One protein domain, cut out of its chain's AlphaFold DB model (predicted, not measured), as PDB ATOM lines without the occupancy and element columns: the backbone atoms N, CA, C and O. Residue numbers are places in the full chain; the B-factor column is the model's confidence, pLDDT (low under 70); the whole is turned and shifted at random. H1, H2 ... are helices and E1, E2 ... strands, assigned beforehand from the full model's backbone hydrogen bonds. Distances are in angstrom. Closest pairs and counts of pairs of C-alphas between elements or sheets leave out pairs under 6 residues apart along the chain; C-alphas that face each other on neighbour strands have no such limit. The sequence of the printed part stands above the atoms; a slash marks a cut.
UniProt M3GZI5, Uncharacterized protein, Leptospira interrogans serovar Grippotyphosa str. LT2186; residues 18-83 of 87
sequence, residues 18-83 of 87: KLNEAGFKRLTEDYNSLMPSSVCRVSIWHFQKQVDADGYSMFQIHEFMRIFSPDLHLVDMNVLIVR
ATOM      1  N   LYS A  18       4.023 -31.497 -22.321       90.19
ATOM      2  CA  LYS A  18       5.330 -32.007 -21.912       90.19
ATOM      3  C   LYS A  18       5.152 -32.758 -20.602       90.19
ATOM      4  O   LYS A  18       5.069 -32.154 -19.533       90.19
ATOM      5  N   LEU A  19       5.019 -34.075 -20.709       88.62
ATOM      6  CA  LEU A  19       4.805 -34.936 -19.556       88.62
ATOM      7  C   LEU A  19       6.090 -35.051 -18.729       88.62
ATOM      8  O   LEU A  19       7.184 -35.233 -19.264       88.62
ATOM      9  N   ASN A  20       5.941 -34.987 -17.409       87.69
ATOM     10  CA  ASN A  20       6.969 -35.439 -16.478       87.69
ATOM     11  C   ASN A  20       6.850 -36.964 -16.263       87.69
ATOM     12  O   ASN A  20       5.968 -37.624 -16.820       87.69
ATOM     13  N   GLU A  21       7.730 -37.543 -15.447       88.56
ATOM     14  CA  GLU A  21       7.731 -38.988 -15.180       88.56
ATOM     15  C   GLU A  21       6.388 -39.494 -14.621       88.56
ATOM     16  O   GLU A  21       5.884 -40.528 -15.064       88.56
ATOM     17  N   ALA A  22       5.756 -38.732 -13.722       87.44
ATOM     18  CA  ALA A  22       4.438 -39.061 -13.180       87.44
ATOM     19  C   ALA A  22       3.349 -39.070 -14.268       87.44
ATOM     20  O   ALA A  22       2.493 -39.955 -14.279       87.44
ATOM     21  N   GLY A  23       3.414 -38.145 -15.227       88.56
ATOM     22  CA  GLY A  23       2.515 -38.113 -16.380       88.56
ATOM     23  C   GLY A  23       2.664 -39.317 -17.289       88.56
ATOM     24  O   GLY A  23       1.666 -39.939 -17.651       88.56
ATOM     25  N   PHE A  24       3.902 -39.705 -17.601       92.31
ATOM     26  CA  PHE A  24       4.148 -40.930 -18.362       92.31
ATOM     27  C   PHE A  24       3.662 -42.173 -17.621       92.31
ATOM     28  O   PHE A  24       3.091 -43.069 -18.245       92.31
ATOM     29  N   LYS A  25       3.841 -42.223 -16.296       91.50
ATOM     30  CA  LYS A  25       3.331 -43.317 -15.468       91.50
ATOM     31  C   LYS A  25       1.807 -43.405 -15.539       91.50
ATOM     32  O   LYS A  25       1.294 -44.476 -15.850       91.50
ATOM     33  N   ARG A  26       1.095 -42.287 -15.367       90.44
ATOM     34  CA  ARG A  26      -0.372 -42.250 -15.457       90.44
ATOM     35  C   ARG A  26      -0.884 -42.661 -16.837       90.44
ATOM     36  O   ARG A  26      -1.789 -43.484 -16.923       90.44
ATOM     37  N   LEU A  27      -0.282 -42.138 -17.905       91.88
ATOM     38  CA  LEU A  27      -0.617 -42.529 -19.277       91.88
ATOM     39  C   LEU A  27      -0.423 -44.036 -19.497       91.88
ATOM     40  O   LEU A  27      -1.257 -44.699 -20.106       91.88
ATOM     41  N   THR A  28       0.667 -44.584 -18.958       93.94
ATOM     42  CA  THR A  28       0.974 -46.015 -19.045       93.94
ATOM     43  C   THR A  28      -0.031 -46.870 -18.285       93.94
ATOM     44  O   THR A  28      -0.456 -47.910 -18.786       93.94
ATOM     45  N   GLU A  29      -0.413 -46.453 -17.081       92.44
ATOM     46  CA  GLU A  29      -1.415 -47.138 -16.263       92.44
ATOM     47  C   GLU A  29      -2.787 -47.126 -16.936       92.44
ATOM     48  O   GLU A  29      -3.408 -48.182 -17.058       92.44
ATOM     49  N   ASP A  30      -3.218 -45.967 -17.437       92.31
ATOM     50  CA  ASP A  30      -4.477 -45.818 -18.164       92.31
ATOM     51  C   ASP A  30      -4.513 -46.723 -19.403       92.31
ATOM     52  O   ASP A  30      -5.407 -47.563 -19.523       92.31
ATOM     53  N   TYR A  31      -3.486 -46.654 -20.257       93.06
ATOM     54  CA  TYR A  31      -3.381 -47.504 -21.444       93.06
ATOM     55  C   TYR A  31      -3.435 -48.994 -21.088       93.06
ATOM     56  O   TYR A  31      -4.241 -49.743 -21.639       93.06
ATOM     57  N   ASN A  32      -2.614 -49.432 -20.130       94.25
ATOM     58  CA  ASN A  32      -2.560 -50.836 -19.726       94.25
ATOM     59  C   ASN A  32      -3.850 -51.317 -19.045       94.25
ATOM     60  O   ASN A  32      -4.110 -52.520 -19.059       94.25
ATOM     61  N   SER A  33      -4.640 -50.422 -18.444       91.94
ATOM     62  CA  SER A  33      -5.930 -50.766 -17.829       91.94
ATOM     63  C   SER A  33      -7.021 -51.072 -18.858       91.94
ATOM     64  O   SER A  33      -7.909 -51.879 -18.588       91.94
ATOM     65  N   LEU A  34      -6.929 -50.462 -20.045       90.94
ATOM     66  CA  LEU A  34      -7.865 -50.655 -21.153       90.94
ATOM     67  C   LEU A  34      -7.511 -51.869 -22.024       90.94
ATOM     68  O   LEU A  34      -8.339 -52.329 -22.810       90.94
ATOM     69  N   MET A  35      -6.287 -52.389 -21.907       90.06
ATOM     70  CA  MET A  35      -5.837 -53.535 -22.690       90.06
ATOM     71  C   MET A  35      -6.382 -54.854 -22.123       90.06
ATOM     72  O   MET A  35      -6.342 -55.077 -20.909       90.06
ATOM     73  N   PRO A  36      -6.842 -55.782 -22.982       89.94
ATOM     74  CA  PRO A  36      -7.215 -57.117 -22.540       89.94
ATOM     75  C   PRO A  36      -5.991 -57.859 -21.989       89.94
ATOM     76  O   PRO A  36      -4.862 -57.664 -22.436       89.94
ATOM     77  N   SER A  37      -6.216 -58.773 -21.046       83.75
ATOM     78  CA  SER A  37      -5.158 -59.512 -20.338       83.75
ATOM     79  C   SER A  37      -4.267 -60.386 -21.230       83.75
ATOM     80  O   SER A  37      -3.218 -60.840 -20.780       83.75
ATOM     81  N   SER A  38      -4.665 -60.632 -22.480       84.25
ATOM     82  CA  SER A  38      -3.881 -61.350 -23.489       84.25
ATOM     83  C   SER A  38      -2.813 -60.492 -24.179       84.25
ATOM     84  O   SER A  38      -1.982 -61.036 -24.904       84.25
ATOM     85  N   VAL A  39      -2.832 -59.168 -23.992       87.50
ATOM     86  CA  VAL A  39      -1.887 -58.234 -24.617       87.50
ATOM     87  C   VAL A  39      -0.766 -57.890 -23.639       87.50
ATOM     88  O   VAL A  39      -0.993 -57.664 -22.450       87.50
ATOM     89  N   CYS A  40       0.469 -57.857 -24.145       87.75
ATOM     90  CA  CYS A  40       1.632 -57.482 -23.349       87.75
ATOM     91  C   CYS A  40       1.511 -56.026 -22.880       87.75
ATOM     92  O   CYS A  40       1.285 -55.124 -23.687       87.75
ATOM     93  N   ARG A  41       1.679 -55.800 -21.575       92.19
ATOM     94  CA  ARG A  41       1.668 -54.457 -20.988       92.19
ATOM     95  C   ARG A  41       2.902 -53.674 -21.415       92.19
ATOM     96  O   ARG A  41       4.001 -54.221 -21.492       92.19
ATOM     97  N   VAL A  42       2.726 -52.377 -21.631       94.31
ATOM     98  CA  VAL A  42       3.822 -51.468 -21.981       94.31
ATOM     99  C   VAL A  42       4.398 -50.790 -20.739       94.31
ATOM    100  O   VAL A  42       3.727 -50.661 -19.714       94.31
ATOM    101  N   SER A  43       5.655 -50.354 -20.826       95.50
ATOM    102  CA  SER A  43       6.307 -49.520 -19.814       95.50
ATOM    103  C   SER A  43       6.251 -48.039 -20.197       95.50
ATOM    104  O   SER A  43       5.958 -47.703 -21.345       95.50
ATOM    105  N   ILE A  44       6.619 -47.149 -19.269       94.25
ATOM    106  CA  ILE A  44       6.693 -45.697 -19.522       94.25
ATOM    107  C   ILE A  44       7.565 -45.342 -20.736       94.25
ATOM    108  O   ILE A  44       7.280 -44.389 -21.460       94.25
ATOM    109  N   TRP A  45       8.591 -46.152 -21.007       95.75
ATOM    110  CA  TRP A  45       9.526 -45.946 -22.109       95.75
ATOM    111  C   TRP A  45       8.856 -46.044 -23.483       95.75
ATOM    112  O   TRP A  45       9.298 -45.402 -24.435       95.75
ATOM    113  N   HIS A  46       7.765 -46.811 -23.582       95.19
ATOM    114  CA  HIS A  46       6.956 -46.892 -24.794       95.19
ATOM    115  C   HIS A  46       6.454 -45.510 -25.224       95.19
ATOM    116  O   HIS A  46       6.566 -45.164 -26.398       95.19
ATOM    117  N   PHE A  47       5.959 -44.706 -24.278       95.06
ATOM    118  CA  PHE A  47       5.426 -43.371 -24.551       95.06
ATOM    119  C   PHE A  47       6.509 -42.293 -24.598       95.06
ATOM    120  O   PHE A  47       6.418 -41.380 -25.412       95.06
ATOM    121  N   GLN A  48       7.577 -42.422 -23.803       94.38
ATOM    122  CA  GLN A  48       8.711 -41.487 -23.854       94.38
ATOM    123  C   GLN A  48       9.367 -41.421 -25.238       94.38
ATOM    124  O   GLN A  48       9.898 -40.386 -25.615       94.38
ATOM    125  N   LYS A  49       9.318 -42.507 -26.016       95.56
ATOM    126  CA  LYS A  49       9.844 -42.542 -27.387       95.56
ATOM    127  C   LYS A  49       8.923 -41.955 -28.454       95.56
ATOM    128  O   LYS A  49       9.348 -41.840 -29.599       95.56
ATOM    129  N   GLN A  50       7.680 -41.642 -28.104       94.50
ATOM    130  CA  GLN A  50       6.662 -41.142 -29.034       94.50
ATOM    131  C   GLN A  50       6.475 -39.624 -28.951       94.50
ATOM    132  O   GLN A  50       5.645 -39.074 -29.670       94.50
ATOM    133  N   VAL A  51       7.215 -38.945 -28.072       94.50
ATOM    134  CA  VAL A  51       7.210 -37.481 -28.005       94.50
ATOM    135  C   VAL A  51       7.808 -36.869 -29.273       94.50
ATOM    136  O   VAL A  51       8.642 -37.488 -29.936       94.50
ATOM    137  N   ASP A  52       7.393 -35.646 -29.602       93.50
ATOM    138  CA  ASP A  52       7.996 -34.884 -30.697       93.50
ATOM    139  C   ASP A  52       9.428 -34.414 -30.368       93.50
ATOM    140  O   ASP A  52       9.954 -34.650 -29.278       93.50
ATOM    141  N   ALA A  53      10.083 -33.750 -31.326       93.25
ATOM    142  CA  ALA A  53      11.461 -33.272 -31.178       93.25
ATOM    143  C   ALA A  53      11.654 -32.312 -29.985       93.25
ATOM    144  O   ALA A  53      12.752 -32.237 -29.434       93.25
ATOM    145  N   ASP A  54      10.588 -31.630 -29.560       90.81
ATOM    146  CA  ASP A  54      10.587 -30.698 -28.433       90.81
ATOM    147  C   ASP A  54      10.155 -31.367 -27.110       90.81
ATOM    148  O   ASP A  54      10.139 -30.731 -26.045       90.81
ATOM    149  N   GLY A  55       9.846 -32.666 -27.153       90.50
ATOM    150  CA  GLY A  55       9.473 -33.491 -26.009       90.50
ATOM    151  C   GLY A  55       7.986 -33.451 -25.653       90.50
ATOM    152  O   GLY A  55       7.642 -33.798 -24.522       90.50
ATOM    153  N   TYR A  56       7.108 -33.026 -26.562       92.19
ATOM    154  CA  TYR A  56       5.664 -32.992 -26.324       92.19
ATOM    155  C   TYR A  56       4.969 -34.276 -26.774       92.19
ATOM    156  O   TYR A  56       5.228 -34.815 -27.849       92.19
ATOM    157  N   SER A  57       4.010 -34.721 -25.967       92.75
ATOM    158  CA  SER A  57       2.984 -35.687 -26.358       92.75
ATOM    159  C   SER A  57       1.731 -34.943 -26.810       92.75
ATOM    160  O   SER A  57       1.362 -33.932 -26.213       92.75
ATOM    161  N   MET A  58       1.067 -35.433 -27.854       92.50
ATOM    162  CA  MET A  58      -0.160 -34.834 -28.381       92.50
ATOM    163  C   MET A  58      -1.381 -35.665 -27.982       92.50
ATOM    164  O   MET A  58      -1.361 -36.886 -28.113       92.50
ATOM    165  N   PHE A  59      -2.445 -35.000 -27.541       90.62
ATOM    166  CA  PHE A  59      -3.705 -35.626 -27.132       90.62
ATOM    167  C   PHE A  59      -4.884 -34.870 -27.719       90.62
ATOM    168  O   PHE A  59      -4.795 -33.655 -27.892       90.62
ATOM    169  N   GLN A  60      -6.010 -35.546 -27.944       90.69
ATOM    170  CA  GLN A  60      -7.276 -34.822 -28.035       90.69
ATOM    171  C   GLN A  60      -7.649 -34.282 -26.646       90.69
ATOM    172  O   GLN A  60      -7.371 -34.923 -25.630       90.69
ATOM    173  N   ILE A  61      -8.283 -33.110 -26.578       87.06
ATOM    174  CA  ILE A  61      -8.583 -32.442 -25.299       87.06
ATOM    175  C   ILE A  61      -9.421 -33.340 -24.379       87.06
ATOM    176  O   ILE A  61      -9.102 -33.465 -23.199       87.06
ATOM    177  N   HIS A  62     -10.456 -34.007 -24.898       87.00
ATOM    178  CA  HIS A  62     -11.272 -34.923 -24.085       87.00
ATOM    179  C   HIS A  62     -10.488 -36.133 -23.553       87.00
ATOM    180  O   HIS A  62     -10.694 -36.525 -22.406       87.00
ATOM    181  N   GLU A  63      -9.550 -36.687 -24.328       88.81
ATOM    182  CA  GLU A  63      -8.674 -37.772 -23.868       88.81
ATOM    183  C   GLU A  63      -7.734 -37.287 -22.772       88.81
ATOM    184  O   GLU A  63      -7.612 -37.936 -21.733       88.81
ATOM    185  N   PHE A  64      -7.123 -36.118 -22.971       88.81
ATOM    186  CA  PHE A  64      -6.272 -35.487 -21.972       88.81
ATOM    187  C   PHE A  64      -7.032 -35.285 -20.655       88.81
ATOM    188  O   PHE A  64      -6.569 -35.703 -19.593       88.81
ATOM    189  N   MET A  65      -8.242 -34.726 -20.721       86.31
ATOM    190  CA  MET A  65      -9.093 -34.565 -19.544       86.31
ATOM    191  C   MET A  65      -9.432 -35.914 -18.905       86.31
ATOM    192  O   MET A  65      -9.301 -36.057 -17.697       86.31
ATOM    193  N   ARG A  66      -9.811 -36.934 -19.677       88.56
ATOM    194  CA  ARG A  66     -10.132 -38.261 -19.129       88.56
ATOM    195  C   ARG A  66      -8.953 -38.876 -18.367       88.56
ATOM    196  O   ARG A  66      -9.142 -39.401 -17.272       88.56
ATOM    197  N   ILE A  67      -7.756 -38.824 -18.946       88.75
ATOM    198  CA  ILE A  67      -6.561 -39.482 -18.399       88.75
ATOM    199  C   ILE A  67      -6.076 -38.762 -17.136       88.75
ATOM    200  O   ILE A  67      -5.714 -39.415 -16.150       88.75
ATOM    201  N   PHE A  68      -6.086 -37.428 -17.165       84.81
ATOM    202  CA  PHE A  68      -5.358 -36.600 -16.207       84.81
ATOM    203  C   PHE A  68      -6.251 -35.772 -15.262       84.81
ATOM    204  O   PHE A  68      -5.787 -35.378 -14.199       84.81
ATOM    205  N   SER A  69      -7.538 -35.549 -15.564       75.25
ATOM    206  CA  SER A  69      -8.463 -34.814 -14.675       75.25
ATOM    207  C   SER A  69      -8.715 -35.451 -13.300       75.25
ATOM    208  O   SER A  69      -8.981 -34.679 -12.377       75.25
ATOM    209  N   PRO A  70      -8.699 -36.790 -13.114       65.19
ATOM    210  CA  PRO A  70      -8.956 -37.382 -11.798       65.19
ATOM    211  C   PRO A  70      -7.874 -37.058 -10.762       65.19
ATOM    212  O   PRO A  70      -8.161 -37.033  -9.571       65.19
ATOM    213  N   ASP A  71      -6.651 -36.776 -11.218       60.00
ATOM    214  CA  ASP A  71      -5.495 -36.518 -10.370       60.00
ATOM    215  C   ASP A  71      -4.997 -35.089 -10.613       60.00
ATOM    216  O   ASP A  71      -4.099 -34.836 -11.411       60.00
ATOM    217  N   LEU A  72      -5.568 -34.138  -9.869       50.12
ATOM    218  CA  LEU A  72      -5.217 -32.705  -9.839       50.12
ATOM    219  C   LEU A  72      -3.765 -32.405  -9.386       50.12
ATOM    220  O   LEU A  72      -3.425 -31.261  -9.100       50.12
ATOM    221  N   HIS A  73      -2.887 -33.411  -9.347       49.66
ATOM    222  CA  HIS A  73      -1.451 -33.285  -9.090       49.66
ATOM    223  C   HIS A  73      -0.633 -32.977 -10.361       49.66
ATOM    224  O   HIS A  73       0.592 -33.079 -10.353       49.66
ATOM    225  N   LEU A  74      -1.283 -32.525 -11.440       52.66
ATOM    226  CA  LEU A  74      -0.673 -31.990 -12.671       52.66
ATOM    227  C   LEU A  74       0.059 -30.648 -12.473       52.66
ATOM    228  O   LEU A  74       0.210 -29.886 -13.424       52.66
ATOM    229  N   VAL A  75       0.493 -30.337 -11.252       51.09
ATOM    230  CA  VAL A  75       1.026 -29.022 -10.860       51.09
ATOM    231  C   VAL A  75       2.308 -28.663 -11.635       51.09
ATOM    232  O   VAL A  75       2.647 -27.491 -11.729       51.09
ATOM    233  N   ASP A  76       2.944 -29.643 -12.290       58.03
ATOM    234  CA  ASP A  76       4.211 -29.480 -13.017       58.03
ATOM    235  C   ASP A  76       4.159 -29.863 -14.512       58.03
ATOM    236  O   ASP A  76       5.206 -30.020 -15.146       58.03
ATOM    237  N   MET A  77       2.975 -30.064 -15.108       65.31
ATOM    238  CA  MET A  77       2.888 -30.365 -16.546       65.31
ATOM    239  C   MET A  77       2.749 -29.092 -17.376       65.31
ATOM    240  O   MET A  77       1.796 -28.332 -17.222       65.31
ATOM    241  N   ASN A  78       3.677 -28.887 -18.314       65.44
ATOM    242  CA  ASN A  78       3.576 -27.793 -19.273       65.44
ATOM    243  C   ASN A  78       2.584 -28.180 -20.377       65.44
ATOM    244  O   ASN A  78       2.865 -29.073 -21.182       65.44
ATOM    245  N   VAL A  79       1.432 -27.510 -20.402       66.50
ATOM    246  CA  VAL A  79       0.354 -27.724 -21.377       66.50
ATOM    247  C   VAL A  79       0.335 -26.569 -22.375       66.50
ATOM    248  O   VAL A  79       0.197 -25.409 -21.993       66.50
ATOM    249  N   LEU A  80       0.429 -26.893 -23.660       66.44
ATOM    250  CA  LEU A  80       0.218 -25.978 -24.775       66.44
ATOM    251  C   LEU A  80      -1.043 -26.406 -25.532       66.44
ATOM    252  O   LEU A  80      -1.144 -27.530 -26.023       66.44
ATOM    253  N   ILE A  81      -2.021 -25.508 -25.638       65.38
ATOM    254  CA  ILE A  81      -3.213 -25.744 -26.459       65.38
ATOM    255  C   ILE A  81      -2.823 -25.550 -27.923       65.38
ATOM    256  O   ILE A  81      -2.316 -24.488 -28.276       65.38
ATOM    257  N   VAL A  82      -3.074 -26.555 -28.767       67.56
ATOM    258  CA  VAL A  82      -2.824 -26.480 -30.214       67.56
ATOM    259  C   VAL A  82      -4.161 -26.562 -30.928       67.56
ATOM    260  O   VAL A  82      -4.830 -27.600 -30.931       67.56
ATOM    261  N   ARG A  83      -4.594 -25.454 -31.532       62.66
ATOM    262  CA  ARG A  83      -5.890 -25.441 -32.214       62.66
ATOM    263  C   ARG A  83      -5.787 -26.256 -33.497       62.66
ATOM    264  O   ARG A  83      -4.793 -26.199 -34.208       62.66
TER     265      ARG A  83
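AT A GLANCE: This is residues 18 to 83 of the 87 residues of an uncharacterized protein of Leptospira interrogans serovar Grippotyphosa str. LT2186 (UniProt M3GZI5). The longest helix, H1, is the core of a small group of parts: the short helix H2 packs on residues 24 to 28 of it, and H3 meets residues 26 to 30 of it near H3's own last residues, with the lines of H1 and H3 at about a right angle. The strand E1 runs from the H2 side to the H3 side, E2 is the farthest element from the mean of the C-alphas, and residues 34 to 39, beginning with the last residue of H1, stick out as a free loop. The printed part has 66 residues, with three named helices and two named strands in the order H1, H2, E1, H3, E2; the strands do not pair with each other. The class is mixed, helices and strands. The whole is compact, with a radius of gyration of the C-alphas of 12.2 A and spans of 36 by 27 by 22 A.

HOW THE PARTS SIT: H1, residues 21 to 34, touches H2, residues 44 to 48, with residues 24 to 28 alone; the closest C-alphas are those of Phe 24 and Ile 44, 5.5 A apart. H1 touches H3, residues 61 to 68, with residues 26 to 30 alone; the closest C-alphas are those of Asp 30 and Ile 67, 6.7 A apart. The lines of H1 and H3 are about perpendicular, at 80 degrees. H2 and H3 are apart. E1, residues 57 to 60, and H3 meet only through their link, which is tight. H2 and E1 are only just apart, with their closest C-alphas at 8.3 A. E1 and E2, residues 78 to 82, are near each other, with 8 pairs of C-alphas within 10 A, and each pairs with no named strand. H1 is apart from both strands. In H1, H2 and H3 every O i to N i+4 pair is within hydrogen-bond range.

IN THESE COORDINATES: H1 begins at C-alpha 21, (7.731, -38.988, -15.180), and ends at C-alpha 34, (-7.865, -50.655, -21.153), a length of 20.4 A. H2 is 6.4 A long and E1 is 10.4 A long. H3 is 10.5 A long. E2 is 12.7 A long and ends at C-alpha 82, (-2.824, -26.480, -30.214).

THE WHOLE: The two C-alphas farthest apart are those of Ser 38 and Arg 83, 37.0 A. The printed part runs from residue 18 to residue 83 with no cut. No link is long; H1 to H2, H2 to E1 and H3 to E2 are short. The mean pLDDT of the printed part is 84.2, and residues 70 to 83 are under 70; they include E2, with a mean of 66.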